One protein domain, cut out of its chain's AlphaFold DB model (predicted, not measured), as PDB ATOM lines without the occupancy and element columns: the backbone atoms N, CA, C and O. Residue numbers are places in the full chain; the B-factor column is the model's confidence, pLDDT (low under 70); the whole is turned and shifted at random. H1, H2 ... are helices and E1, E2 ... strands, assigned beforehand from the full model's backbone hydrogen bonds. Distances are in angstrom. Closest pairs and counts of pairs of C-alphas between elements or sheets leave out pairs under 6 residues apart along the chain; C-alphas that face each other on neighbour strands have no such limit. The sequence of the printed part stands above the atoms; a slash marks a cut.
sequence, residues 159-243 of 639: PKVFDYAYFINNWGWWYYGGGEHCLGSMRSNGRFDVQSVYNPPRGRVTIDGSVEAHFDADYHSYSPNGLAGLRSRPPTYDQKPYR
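Overview. This is residues 159 to 243 of the 639 residues of an uncharacterized protein of Candidatus Desantisbacteria bacterium CG23_combo_of_CG06-09_8_20_14_all_40_23 (UniProt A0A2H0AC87). With little regular structure, the chain winds in stacked turns, E1, E4 and E6 piled as one wall and E2, E5 and E7 as the other: a sandwich, two sheets face to face, planes 45 degrees apart. The printed part has 85 residues, of which only 25 are in named elements, and these are mostly strand: H1, then E1 to E7 along the chain, both sheets parallel in those orders. The whole is compact, radius of gyration of the C-alphas 12.4 A, spanning 37 by 28 by 19 A.

Arrangement. H1, residues 160 to 163, too short for an O i to N i+4 pair, only grazes the sheet of E1, 166 to 168, E4, 186 to 188, and E6, 211 to 213. N 168 and O 187 are 3.0 A apart, N 188 and O 212 3.0 A. In E2, 172 to 174, E5, 192 to 194, and E7, 217 to 219, N 174 and O 193 are 2.8 A apart, N 194 and O 218 3.0 A. E3, 181 to 183, pairs with no named strand; its residues 181 to 182 pair parallel with 206 to 207.

Along the chain. H1 begins at C-alpha 160 (23.711, 17.618, -34.767); E7 ends at C-alpha 219 (5.399, 31.835, -35.097). E4 measures 7.2 A.

Size, cuts and confidence. The printed part has no cut; the E5 to E6 link is long. Residues 159, 176 to 178, 196 to 203 and 219 to 243 have pLDDT under 70.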
ATOM      1  N   PRO A 159      25.895  13.594 -34.922       64.44
ATOM      2  CA  PRO A 159      24.477  13.889 -34.959       64.44
ATOM      3  C   PRO A 159      24.268  15.271 -34.358       64.44
ATOM      4  O   PRO A 159      24.379  15.460 -33.147       64.44
ATOM      5  N   LYS A 160      23.936  16.241 -35.206       84.25
ATOM      6  CA  LYS A 160      23.711  17.618 -34.767       84.25
ATOM      7  C   LYS A 160      22.445  17.756 -33.940       84.25
ATOM      8  O   LYS A 160      22.218  18.800 -33.353       84.25
ATOM      9  N   VAL A 161      21.636  16.704 -33.826       87.81
ATOM     10  CA  VAL A 161      20.431  16.696 -32.988       87.81
ATOM     11  C   VAL A 161      20.741  17.000 -31.510       87.81
ATOM     12  O   VAL A 161      19.888  17.544 -30.818       87.81
ATOM     13  N   PHE A 162      21.974  16.750 -31.043       88.56
ATOM     14  CA  PHE A 162      22.442  17.118 -29.693       88.56
ATOM     15  C   PHE A 162      22.901  18.581 -29.558       88.56
ATOM     16  O   PHE A 162      23.132  19.058 -28.446       88.56
ATOM     17  N   ASP A 163      22.971  19.326 -30.664       90.12
ATOM     18  CA  ASP A 163      23.238  20.771 -30.667       90.12
ATOM     19  C   ASP A 163      22.010  21.591 -30.258       90.12
ATOM     20  O   ASP A 163      22.096  22.812 -30.117       90.12
ATOM     21  N   TYR A 164      20.883  20.930 -29.996       92.31
ATOM     22  CA  TYR A 164      19.630  21.558 -29.611       92.31
ATOM     23  C   TYR A 164      19.255  21.186 -28.176       92.31
ATOM     24  O   TYR A 164      19.483  20.067 -27.718       92.31
ATOM     25  N   ALA A 165      18.637  22.127 -27.460       93.94
ATOM     26  CA  ALA A 165      17.946  21.836 -26.202       93.94
ATOM     27  C   ALA A 165      16.696  20.976 -26.449       93.94
ATOM     28  O   ALA A 165      16.264  20.216 -25.582       93.94
ATOM     29  N   TYR A 166      16.104  21.137 -27.632       94.75
ATOM     30  CA  TYR A 166      14.859  20.510 -28.039       94.75
ATOM     31  C   TYR A 166      14.920  20.163 -29.525       94.75
ATOM     32  O   TYR A 166      15.039  21.065 -30.358       94.75
ATOM     33  N   PHE A 167      14.855  18.876 -29.854       94.62
ATOM     34  CA  PHE A 167      14.862  18.379 -31.226       94.62
ATOM     35  C   PHE A 167      13.723  17.387 -31.439       94.62
ATOM     36  O   PHE A 167      13.631  16.401 -30.712       94.62
ATOM     37  N   ILE A 168      12.916  17.605 -32.475       92.88
ATOM     38  CA  ILE A 168      11.811  16.717 -32.851       92.88
ATOM     39  C   ILE A 168      11.998  16.249 -34.295       92.88
ATOM     40  O   ILE A 168      12.174  17.073 -35.191       92.88
ATOM     41  N   ASN A 169      11.985  14.939 -34.553       89.19
ATOM     42  CA  ASN A 169      12.145  14.452 -35.931       89.19
ATOM     43  C   ASN A 169      10.947  14.799 -36.812       89.19
ATOM     44  O   ASN A 169      11.074  14.996 -38.016       89.19
ATOM     45  N   ASN A 170       9.777  14.850 -36.196       85.88
ATOM     46  CA  ASN A 170       8.543  15.164 -36.872       85.88
ATOM     47  C   ASN A 170       8.172  16.644 -36.692       85.88
ATOM     48  O   ASN A 170       9.036  17.472 -36.405       85.88
ATOM     49  N   TRP A 171       6.896  16.998 -36.827       82.50
ATOM     50  CA  TRP A 171       6.369  18.314 -36.484       82.50
ATOM     51  C   TRP A 171       6.648  18.680 -35.018       82.50
ATOM     52  O   TRP A 171       6.175  18.034 -34.085       82.50
ATOM     53  N   GLY A 172       7.430  19.738 -34.819       84.44
ATOM     54  CA  GLY A 172       7.706  20.298 -33.505       84.44
ATOM     55  C   GLY A 172       6.747  21.434 -33.177       84.44
ATOM     56  O   GLY A 172       6.419  22.263 -34.027       84.44
ATOM     57  N   TRP A 173       6.351  21.541 -31.914       84.88
ATOM     58  CA  TRP A 173       5.659  22.728 -31.438       84.88
ATOM     59  C   TRP A 173       6.089  23.140 -30.042       84.88
ATOM     60  O   TRP A 173       6.559  22.348 -29.230       84.88
ATOM     61  N   TRP A 174       5.841  24.409 -29.747       84.44
ATOM     62  CA  TRP A 174       5.912  24.974 -28.417       84.44
ATOM     63  C   TRP A 174       4.668  25.819 -28.162       84.44
ATOM     64  O   TRP A 174       4.596  27.006 -28.508       84.44
ATOM     65  N   TYR A 175       3.664  25.178 -27.567       78.50
ATOM     66  CA  TYR A 175       2.333  25.733 -27.355       78.50
ATOM     67  C   TYR A 175       2.031  25.953 -25.861       78.50
ATOM     68  O   TYR A 175       2.411  25.155 -25.013       78.50
ATOM     69  N   TYR A 176       1.263  27.014 -25.580       64.56
ATOM     70  CA  TYR A 176       0.496  27.265 -24.348       64.56
ATOM     71  C   TYR A 176       1.205  27.143 -22.982       64.56
ATOM     72  O   TYR A 176       1.301  26.075 -22.389       64.56
ATOM     73  N   GLY A 177       1.418  28.298 -22.352       61.16
ATOM     74  CA  GLY A 177       1.748  28.401 -20.925       61.16
ATOM     75  C   GLY A 177       2.083  29.833 -20.521       61.16
ATOM     76  O   GLY A 177       1.570  30.304 -19.504       61.16
ATOM     77  N   GLY A 178       2.782  30.564 -21.391       65.94
ATOM     78  CA  GLY A 178       3.326  31.891 -21.130       65.94
ATOM     79  C   GLY A 178       4.539  31.804 -20.201       65.94
ATOM     80  O   GLY A 178       4.472  31.182 -19.144       65.94
ATOM     81  N   GLY A 179       5.633  32.467 -20.576       75.88
ATOM     82  CA  GLY A 179       6.843  32.550 -19.749       75.88
ATOM     83  C   GLY A 179       7.823  31.407 -19.899       75.88
ATOM     84  O   GLY A 179       8.719  31.300 -19.082       75.88
ATOM     85  N   GLU A 180       7.652  30.537 -20.880       86.38
ATOM     86  CA  GLU A 180       8.551  29.425 -21.144       86.38
ATOM     87  C   GLU A 180       9.926  29.919 -21.590       86.38
ATOM     88  O   GLU A 180      10.039  30.941 -22.274       86.38
ATOM     89  N   HIS A 181      10.970  29.189 -21.213       88.06
ATOM     90  CA  HIS A 181      12.345  29.553 -21.526       88.06
ATOM     91  C   HIS A 181      13.083  28.386 -22.167       88.06
ATOM     92  O   HIS A 181      13.067  27.274 -21.646       88.06
ATOM     93  N   CYS A 182      13.796  28.664 -23.246       90.56
ATOM     94  CA  CYS A 182      14.776  27.760 -23.815       90.56
ATOM     95  C   CYS A 182      16.126  28.456 -23.879       90.56
ATOM     96  O   CYS A 182      16.323  29.374 -24.675       90.56
ATOM     97  N   LEU A 183      17.044  28.016 -23.024       89.69
ATOM     98  CA  LEU A 183      18.435  28.448 -22.994       89.69
ATOM     99  C   LEU A 183      19.252  27.528 -23.907       89.69
ATOM    100  O   LEU A 183      19.964  26.643 -23.440       89.69
ATOM    101  N   GLY A 184      19.041  27.686 -25.211       89.06
ATOM    102  CA  GLY A 184      19.604  26.855 -26.272       89.06
ATOM    103  C   GLY A 184      18.777  26.965 -27.552       89.06
ATOM    104  O   GLY A 184      17.770  27.683 -27.586       89.06
ATOM    105  N   SER A 185      19.203  26.264 -28.601       88.81
ATOM    106  CA  SER A 185      18.475  26.206 -29.874       88.81
ATOM    107  C   SER A 185      17.401  25.117 -29.864       88.81
ATOM    108  O   SER A 185      17.505  24.129 -29.135       88.81
ATOM    109  N   MET A 186      16.381  25.288 -30.700       92.00
ATOM    110  CA  MET A 186      15.343  24.291 -30.963       92.00
ATOM    111  C   MET A 186      15.346  23.900 -32.431       92.00
ATOM    112  O   MET A 186      15.613  24.746 -33.291       92.00
ATOM    113  N   ARG A 187      14.977  22.654 -32.725       91.81
ATOM    114  CA  ARG A 187      14.826  22.199 -34.101       91.81
ATOM    115  C   ARG A 187      13.708  21.190 -34.305       91.81
ATOM    116  O   ARG A 187      13.401  20.398 -33.420       91.81
ATOM    117  N   SER A 188      13.145  21.205 -35.508       90.94
ATOM    118  CA  SER A 188      12.361  20.102 -36.049       90.94
ATOM    119  C   SER A 188      12.849  19.700 -37.446       90.94
ATOM    120  O   SER A 188      13.327  20.538 -38.213       90.94
ATOM    121  N   ASN A 189      12.734  18.416 -37.781       87.00
ATOM    122  CA  ASN A 189      12.927  17.906 -39.142       87.00
ATOM    123  C   ASN A 189      11.655  17.945 -40.007       87.00
ATOM    124  O   ASN A 189      11.714  17.622 -41.191       87.00
ATOM    125  N   GLY A 190      10.535  18.384 -39.439       83.88
ATOM    126  CA  GLY A 190       9.345  18.831 -40.149       83.88
ATOM    127  C   GLY A 190       9.182  20.347 -40.022       83.88
ATOM    128  O   GLY A 190      10.137  21.124 -40.151       83.88
ATOM    129  N   ARG A 191       7.946  20.773 -39.768       82.25
ATOM    130  CA  ARG A 191       7.607  22.146 -39.375       82.25
ATOM    131  C   ARG A 191       7.909  22.375 -37.884       82.25
ATOM    132  O   ARG A 191       7.841  21.448 -37.085       82.25
ATOM    133  N   PHE A 192       8.203  23.608 -37.485       86.69
ATOM    134  CA  PHE A 192       8.291  24.002 -36.079       86.69
ATOM    135  C   PHE A 192       7.364  25.183 -35.791       86.69
ATOM    136  O   PHE A 192       7.564  26.264 -36.341       86.69
ATOM    137  N   ASP A 193       6.400  25.010 -34.888       83.62
ATOM    138  CA  ASP A 193       5.481  26.080 -34.495       83.62
ATOM    139  C   ASP A 193       5.754  26.602 -33.089       83.62
ATOM    140  O   ASP A 193       5.654  25.882 -32.098       83.62
ATOM    141  N   VAL A 194       6.005  27.903 -32.969       82.00
ATOM    142  CA  VAL A 194       6.072  28.576 -31.666       82.00
ATOM    143  C   VAL A 194       4.859  29.481 -31.502       82.00
ATOM    144  O   VAL A 194       4.747  30.528 -32.146       82.00
ATOM    145  N   GLN A 195       3.967  29.153 -30.570       77.00
ATOM    146  CA  GLN A 195       2.869  30.050 -30.209       77.00
ATOM    147  C   GLN A 195       3.135  30.690 -28.857       77.00
ATOM    148  O   GLN A 195       3.038  30.065 -27.803       77.00
ATOM    149  N   SER A 196       3.358  32.000 -28.875       68.06
ATOM    150  CA  SER A 196       3.351  32.785 -27.648       68.06
ATOM    151  C   SER A 196       2.012  33.490 -27.486       68.06
ATOM    152  O   SER A 196       1.735  34.513 -28.120       68.06
ATOM    153  N   VAL A 197       1.177  32.965 -26.590       63.97
ATOM    154  CA  VAL A 197       0.049  33.725 -26.048       63.97
ATOM    155  C   VAL A 197       0.593  34.574 -24.906       63.97
ATOM    156  O   VAL A 197       0.969  34.048 -23.860       63.97
ATOM    157  N   TYR A 198       0.654  35.895 -25.092       61.16
ATOM    158  CA  TYR A 198       0.965  36.791 -23.979       61.16
ATOM    159  C   TYR A 198      -0.180  36.728 -22.966       61.16
ATOM    160  O   TYR A 198      -1.223  37.347 -23.164       61.16
ATOM    161  N   ASN A 199       0.023  35.966 -21.895       61.94
ATOM    162  CA  ASN A 199      -0.933  35.825 -20.807       61.94
ATOM    163  C   ASN A 199      -0.302  36.354 -19.509       61.94
ATOM    164  O   ASN A 199       0.302  35.577 -18.765       61.94
ATOM    165  N   PRO A 200      -0.345  37.674 -19.241       58.72
ATOM    166  CA  PRO A 200       0.120  38.203 -17.964       58.72
ATOM    167  C   PRO A 200      -0.678  37.538 -16.827       58.72
ATOM    168  O   PRO A 200      -1.902  37.460 -16.916       58.72
ATOM    169  N   PRO A 201      -0.017  37.028 -15.770       61.59
ATOM    170  CA  PRO A 201       1.340  37.359 -15.319       61.59
ATOM    171  C   PRO A 201       2.468  36.469 -15.863       61.59
ATOM    172  O   PRO A 201       3.625  36.711 -15.540       61.59
ATOM    173  N   ARG A 202       2.166  35.435 -16.652       62.62
ATOM    174  CA  ARG A 202       3.122  34.362 -16.950       62.62
ATOM    175  C   ARG A 202       4.252  34.776 -17.892       62.62
ATOM    176  O   ARG A 202       5.319  34.201 -17.819       62.62
ATOM    177  N   GLY A 203       4.086  35.833 -18.684       67.81
ATOM    178  CA  GLY A 203       5.156  36.373 -19.529       67.81
ATOM    179  C   GLY A 203       5.091  35.864 -20.968       67.81
ATOM    180  O   GLY A 203       4.012  35.538 -21.465       67.81
ATOM    181  N   ARG A 204       6.223  35.888 -21.678       73.44
ATOM    182  CA  ARG A 204       6.344  35.441 -23.077       73.44
ATOM    183  C   ARG A 204       7.320  34.281 -23.168       73.44
ATOM    184  O   ARG A 204       8.233  34.214 -22.353       73.44
ATOM    185  N   VAL A 205       7.141  33.454 -24.194       79.00
ATOM    186  CA  VAL A 205       8.149  32.465 -24.585       79.00
ATOM    187  C   VAL A 205       9.448  33.221 -24.895       79.00
ATOM    188  O   VAL A 205       9.416  34.266 -25.559       79.00
ATOM    189  N   THR A 206      10.562  32.720 -24.374       80.00
ATOM    190  CA  THR A 206      11.915  33.245 -24.576       80.00
ATOM    191  C   THR A 206      12.793  32.117 -25.102       80.00
ATOM    192  O   THR A 206      12.844  31.048 -24.500       80.00
ATOM    193  N   ILE A 207      13.466  32.355 -26.224       82.00
ATOM    194  CA  ILE A 207      14.390  31.407 -26.847       82.00
ATOM    195  C   ILE A 207      15.706  32.150 -27.042       82.00
ATOM    196  O   ILE A 207      15.736  33.189 -27.700       82.00
ATOM    197  N   ASP A 208      16.758  31.630 -26.423       78.50
ATOM    198  CA  ASP A 208      18.098  32.214 -26.420       78.50
ATOM    199  C   ASP A 208      18.937  31.733 -27.624       78.50
ATOM    200  O   ASP A 208      19.917  32.378 -27.994       78.50
ATOM    201  N   GLY A 209      18.561  30.613 -28.251       79.31
ATOM    202  CA  GLY A 209      19.178  30.094 -29.478       79.31
ATOM    203  C   GLY A 209      18.373  30.372 -30.754       79.31
ATOM    204  O   GLY A 209      17.529  31.269 -30.809       79.31
ATOM    205  N   SER A 210      18.645  29.590 -31.801       82.69
ATOM    206  CA  SER A 210      17.872  29.583 -33.049       82.69
ATOM    207  C   SER A 210      16.650  28.668 -32.952       82.69
ATOM    208  O   SER A 210      16.629  27.717 -32.171       82.69
ATOM    209  N   VAL A 211      15.633  28.948 -33.770       85.38
ATOM    210  CA  VAL A 211      14.569  27.983 -34.079       85.38
ATOM    211  C   VAL A 211      14.726  27.565 -35.528       85.38
ATOM    212  O   VAL A 211      14.681  28.386 -36.452       85.38
ATOM    213  N   GLU A 212      14.948  26.276 -35.699       86.38
ATOM    214  CA  GLU A 212      15.367  25.658 -36.944       86.38
ATOM    215  C   GLU A 212      14.311  24.646 -37.390       86.38
ATOM    216  O   GLU A 212      13.741  23.929 -36.570       86.38
ATOM    217  N   ALA A 213      14.007  24.604 -38.683       84.19
ATOM    218  CA  ALA A 213      13.016  23.678 -39.214       84.19
ATOM    219  C   ALA A 213      13.381  23.243 -40.633       84.19
ATOM    220  O   ALA A 213      13.937  24.032 -41.405       84.19
ATOM    221  N   HIS A 214      13.038  22.004 -40.985       81.44
ATOM    222  CA  HIS A 214      13.201  21.532 -42.355       81.44
ATOM    223  C   HIS A 214      12.234  22.230 -43.304       81.44
ATOM    224  O   HIS A 214      12.648  22.690 -44.359       81.44
ATOM    225  N   PHE A 215      10.963  22.341 -42.917       72.69
ATOM    226  CA  PHE A 215       9.939  22.940 -43.764       72.69
ATOM    227  C   PHE A 215       9.764  24.424 -43.434       72.69
ATOM    228  O   PHE A 215      10.354  25.297 -44.072       72.69
ATOM    229  N   ASP A 216       9.026  24.715 -42.365       76.31
ATOM    230  CA  ASP A 216       8.754  26.077 -41.916       76.31
ATOM    231  C   ASP A 216       8.956  26.211 -40.407       76.31
ATOM    232  O   ASP A 216       8.704  25.282 -39.647       76.31
ATOM    233  N   ALA A 217       9.405  27.386 -39.983       77.31
ATOM    234  CA  ALA A 217       9.502  27.782 -38.587       77.31
ATOM    235  C   ALA A 217       8.499  28.921 -38.364       77.31
ATOM    236  O   ALA A 217       8.853  30.111 -38.421       77.31
ATOM    237  N   ASP A 218       7.231  28.563 -38.165       73.56
ATOM    238  CA  ASP A 218       6.158  29.537 -38.014       73.56
ATOM    239  C   ASP A 218       6.039  29.994 -36.556       73.56
ATOM    240  O   ASP A 218       6.295  29.277 -35.586       73.56
ATOM    241  N   TYR A 219       5.661  31.256 -36.399       68.94
ATOM    242  CA  TYR A 219       5.399  31.835 -35.097       68.94
ATOM    243  C   TYR A 219       4.029  32.479 -35.117       68.94
ATOM    244  O   TYR A 219       3.834  33.604 -35.593       68.94
ATOM    245  N   HIS A 220       3.086  31.800 -34.485       64.31
ATOM    246  CA  HIS A 220       1.752  32.322 -34.274       64.31
ATOM    247  C   HIS A 220       1.755  33.298 -33.090       64.31
ATOM    248  O   HIS A 220       1.405  32.958 -31.957       64.31
ATOM    249  N   SER A 221       2.144  34.555 -33.326       51.69
ATOM    250  CA  SER A 221       1.931  35.612 -32.335       51.69
ATOM    251  C   SER A 221       0.525  36.203 -32.486       51.69
ATOM    252  O   SER A 221       0.307  37.104 -33.292       51.69
ATOM    253  N   TYR A 222      -0.423  35.784 -31.642       48.06
ATOM    254  CA  TYR A 222      -1.693  36.517 -31.456       48.06
ATOM    255  C   TYR A 222      -1.493  37.865 -30.730       48.06
ATOM    256  O   TYR A 222      -2.434  38.632 -30.537       48.06
ATOM    257  N   SER A 223      -0.259  38.176 -30.319       41.12
ATOM    258  CA  SER A 223       0.122  39.457 -29.737       41.12
ATOM    259  C   SER A 223       0.871  40.308 -30.769       41.12
ATOM    260  O   SER A 223       1.887  39.847 -31.287       41.12
ATOM    261  N   PRO A 224       0.492  41.581 -30.994       41.56
ATOM    262  CA  PRO A 224       1.160  42.485 -31.938       41.56
ATOM    263  C   PRO A 224       2.608  42.858 -31.556       41.56
ATOM    264  O   PRO A 224       3.155  43.808 -32.109       41.56
ATOM    265  N   ASN A 225       3.226  42.180 -30.583       39.56
ATOM    266  CA  ASN A 225       4.500  42.551 -29.975       39.56
ATOM    267  C   ASN A 225       5.597  41.467 -30.013       39.56
ATOM    268  O   ASN A 225       6.639  41.710 -29.404       39.56
ATOM    269  N   GLY A 226       5.413  40.325 -30.687       48.22
ATOM    270  CA  GLY A 226       6.474  39.318 -30.879       48.22
ATOM    271  C   GLY A 226       7.004  38.648 -29.599       48.22
ATOM    272  O   GLY A 226       6.531  38.918 -28.493       48.22
ATOM    273  N   LEU A 227       7.996  37.765 -29.729       44.75
ATOM    274  CA  LEU A 227       8.662  37.115 -28.592       44.75
ATOM    275  C   LEU A 227       9.478  38.113 -27.754       44.75
ATOM    276  O   LEU A 227       9.958  39.129 -28.257       44.75
ATOM    277  N   ALA A 228       9.618  37.857 -26.452       43.56
ATOM    278  CA  ALA A 228      10.595  38.578 -25.633       43.56
ATOM    279  C   ALA A 228      11.944  37.856 -25.768       43.56
ATOM    280  O   ALA A 228      11.985  36.647 -25.616       43.56
ATOM    281  N   GLY A 229      13.013  38.583 -26.107       44.16
ATOM    282  CA  GLY A 229      14.323  38.018 -26.489       44.16
ATOM    283  C   GLY A 229      14.668  38.282 -27.959       44.16
ATOM    284  O   GLY A 229      15.784  38.669 -28.271       44.16
ATOM    285  N   LEU A 230      13.662  38.261 -28.840       42.59
ATOM    286  CA  LEU A 230      13.779  38.542 -30.281       42.59
ATOM    287  C   LEU A 230      13.151  39.892 -30.659       42.59
ATOM    288  O   LEU A 230      12.362  40.006 -31.601       42.59
ATOM    289  N   ARG A 231      13.417  40.935 -29.864       41.94
ATOM    290  CA  ARG A 231      12.798  42.254 -30.062       41.94
ATOM    291  C   ARG A 231      13.579  43.108 -31.057       41.94
ATOM    292  O   ARG A 231      14.277  44.035 -30.666       41.94
ATOM    293  N   SER A 232      13.338  42.892 -32.344       34.28
ATOM    294  CA  SER A 232      13.313  43.995 -33.306       34.28
ATOM    295  C   SER A 232      11.846  44.351 -33.581       34.28
ATOM    296  O   SER A 232      11.055  43.551 -34.067       34.28
ATOM    297  N   ARG A 233      11.435  45.563 -33.204       37.84
ATOM    298  CA  ARG A 233      10.210  46.202 -33.710       37.84
ATOM    299  C   ARG A 233      10.680  47.521 -34.329       37.84
ATOM    300  O   ARG A 233      11.363  48.269 -33.630       37.84
ATOM    301  N   PRO A 234      10.420  47.778 -35.625       40.94
ATOM    302  CA  PRO A 234       9.084  48.049 -36.174       40.94
ATOM    303  C   PRO A 234       8.417  46.829 -36.845       40.94
ATOM    304  O   PRO A 234       9.117  45.877 -37.165       40.94
ATOM    305  N   PRO A 235       7.096  46.864 -37.135       44.88
ATOM    306  CA  PRO A 235       6.330  45.790 -37.805       44.88
ATOM    307  C   PRO A 235       6.811  45.417 -39.219       44.88
ATOM    308  O   PRO A 235       6.211  44.574 -39.875       44.88
ATOM    309  N   THR A 236       7.848  46.089 -39.709       44.75
ATOM    310  CA  THR A 236       8.446  45.914 -41.031       44.75
ATOM    311  C   THR A 236       9.818  45.249 -40.971       44.75
ATOM    312  O   THR A 236      10.390  44.989 -42.022       44.75
ATOM    313  N   TYR A 237      10.368  45.002 -39.774       40.78
ATOM    314  CA  TYR A 237      11.642  44.311 -39.619       40.78
ATOM    315  C   TYR A 237      11.415  42.875 -39.172       40.78
ATOM    316  O   TYR A 237      10.901  42.587 -38.095       40.78
ATOM    317  N   ASP A 238      11.801  42.005 -40.083       44.47
ATOM    318  CA  ASP A 238      11.752  40.567 -40.023       44.47
ATOM    319  C   ASP A 238      12.280  39.995 -38.706       44.47
ATOM    320  O   ASP A 238      13.446  40.172 -38.358       44.47
ATOM    321  N   GLN A 239      11.459  39.186 -38.038       49.91
ATOM    322  CA  GLN A 239      11.925  38.238 -37.020       49.91
ATOM    323  C   GLN A 239      12.723  37.067 -37.635       49.91
ATOM    324  O   GLN A 239      13.020  36.101 -36.940       49.91
ATOM    325  N   LYS A 240      13.107  37.154 -38.920       50.91
ATOM    326  CA  LYS A 240      13.865  36.136 -39.659       50.91
ATOM    327  C   LYS A 240      15.284  35.815 -39.174       50.91
ATOM    328  O   LYS A 240      15.673  34.693 -39.460       50.91
ATOM    329  N   PRO A 241      16.085  36.658 -38.480       51.25
ATOM    330  CA  PRO A 241      17.500  36.303 -38.292       51.25
ATOM    331  C   PRO A 241      17.724  35.052 -37.429       51.25
ATOM    332  O   PRO A 241      18.774  34.427 -37.533       51.25
ATOM    333  N   TYR A 242      16.732  34.660 -36.624       64.25
ATOM    334  CA  TYR A 242      16.799  33.479 -35.755       64.25
ATOM    335  C   TYR A 242      15.878  32.346 -36.210       64.25
ATOM    336  O   TYR A 242      15.823  31.305 -35.558       64.25
ATOM    337  N   ARG A 243      15.163  32.547 -37.325       69.50
ATOM    338  CA  ARG A 243      14.392  31.500 -37.989       69.50
ATOM    339  C   ARG A 243      15.228  30.945 -39.116       69.50
ATOM    340  O   ARG A 243      15.674  31.695 -39.983       69.50
TER     341      ARG A 243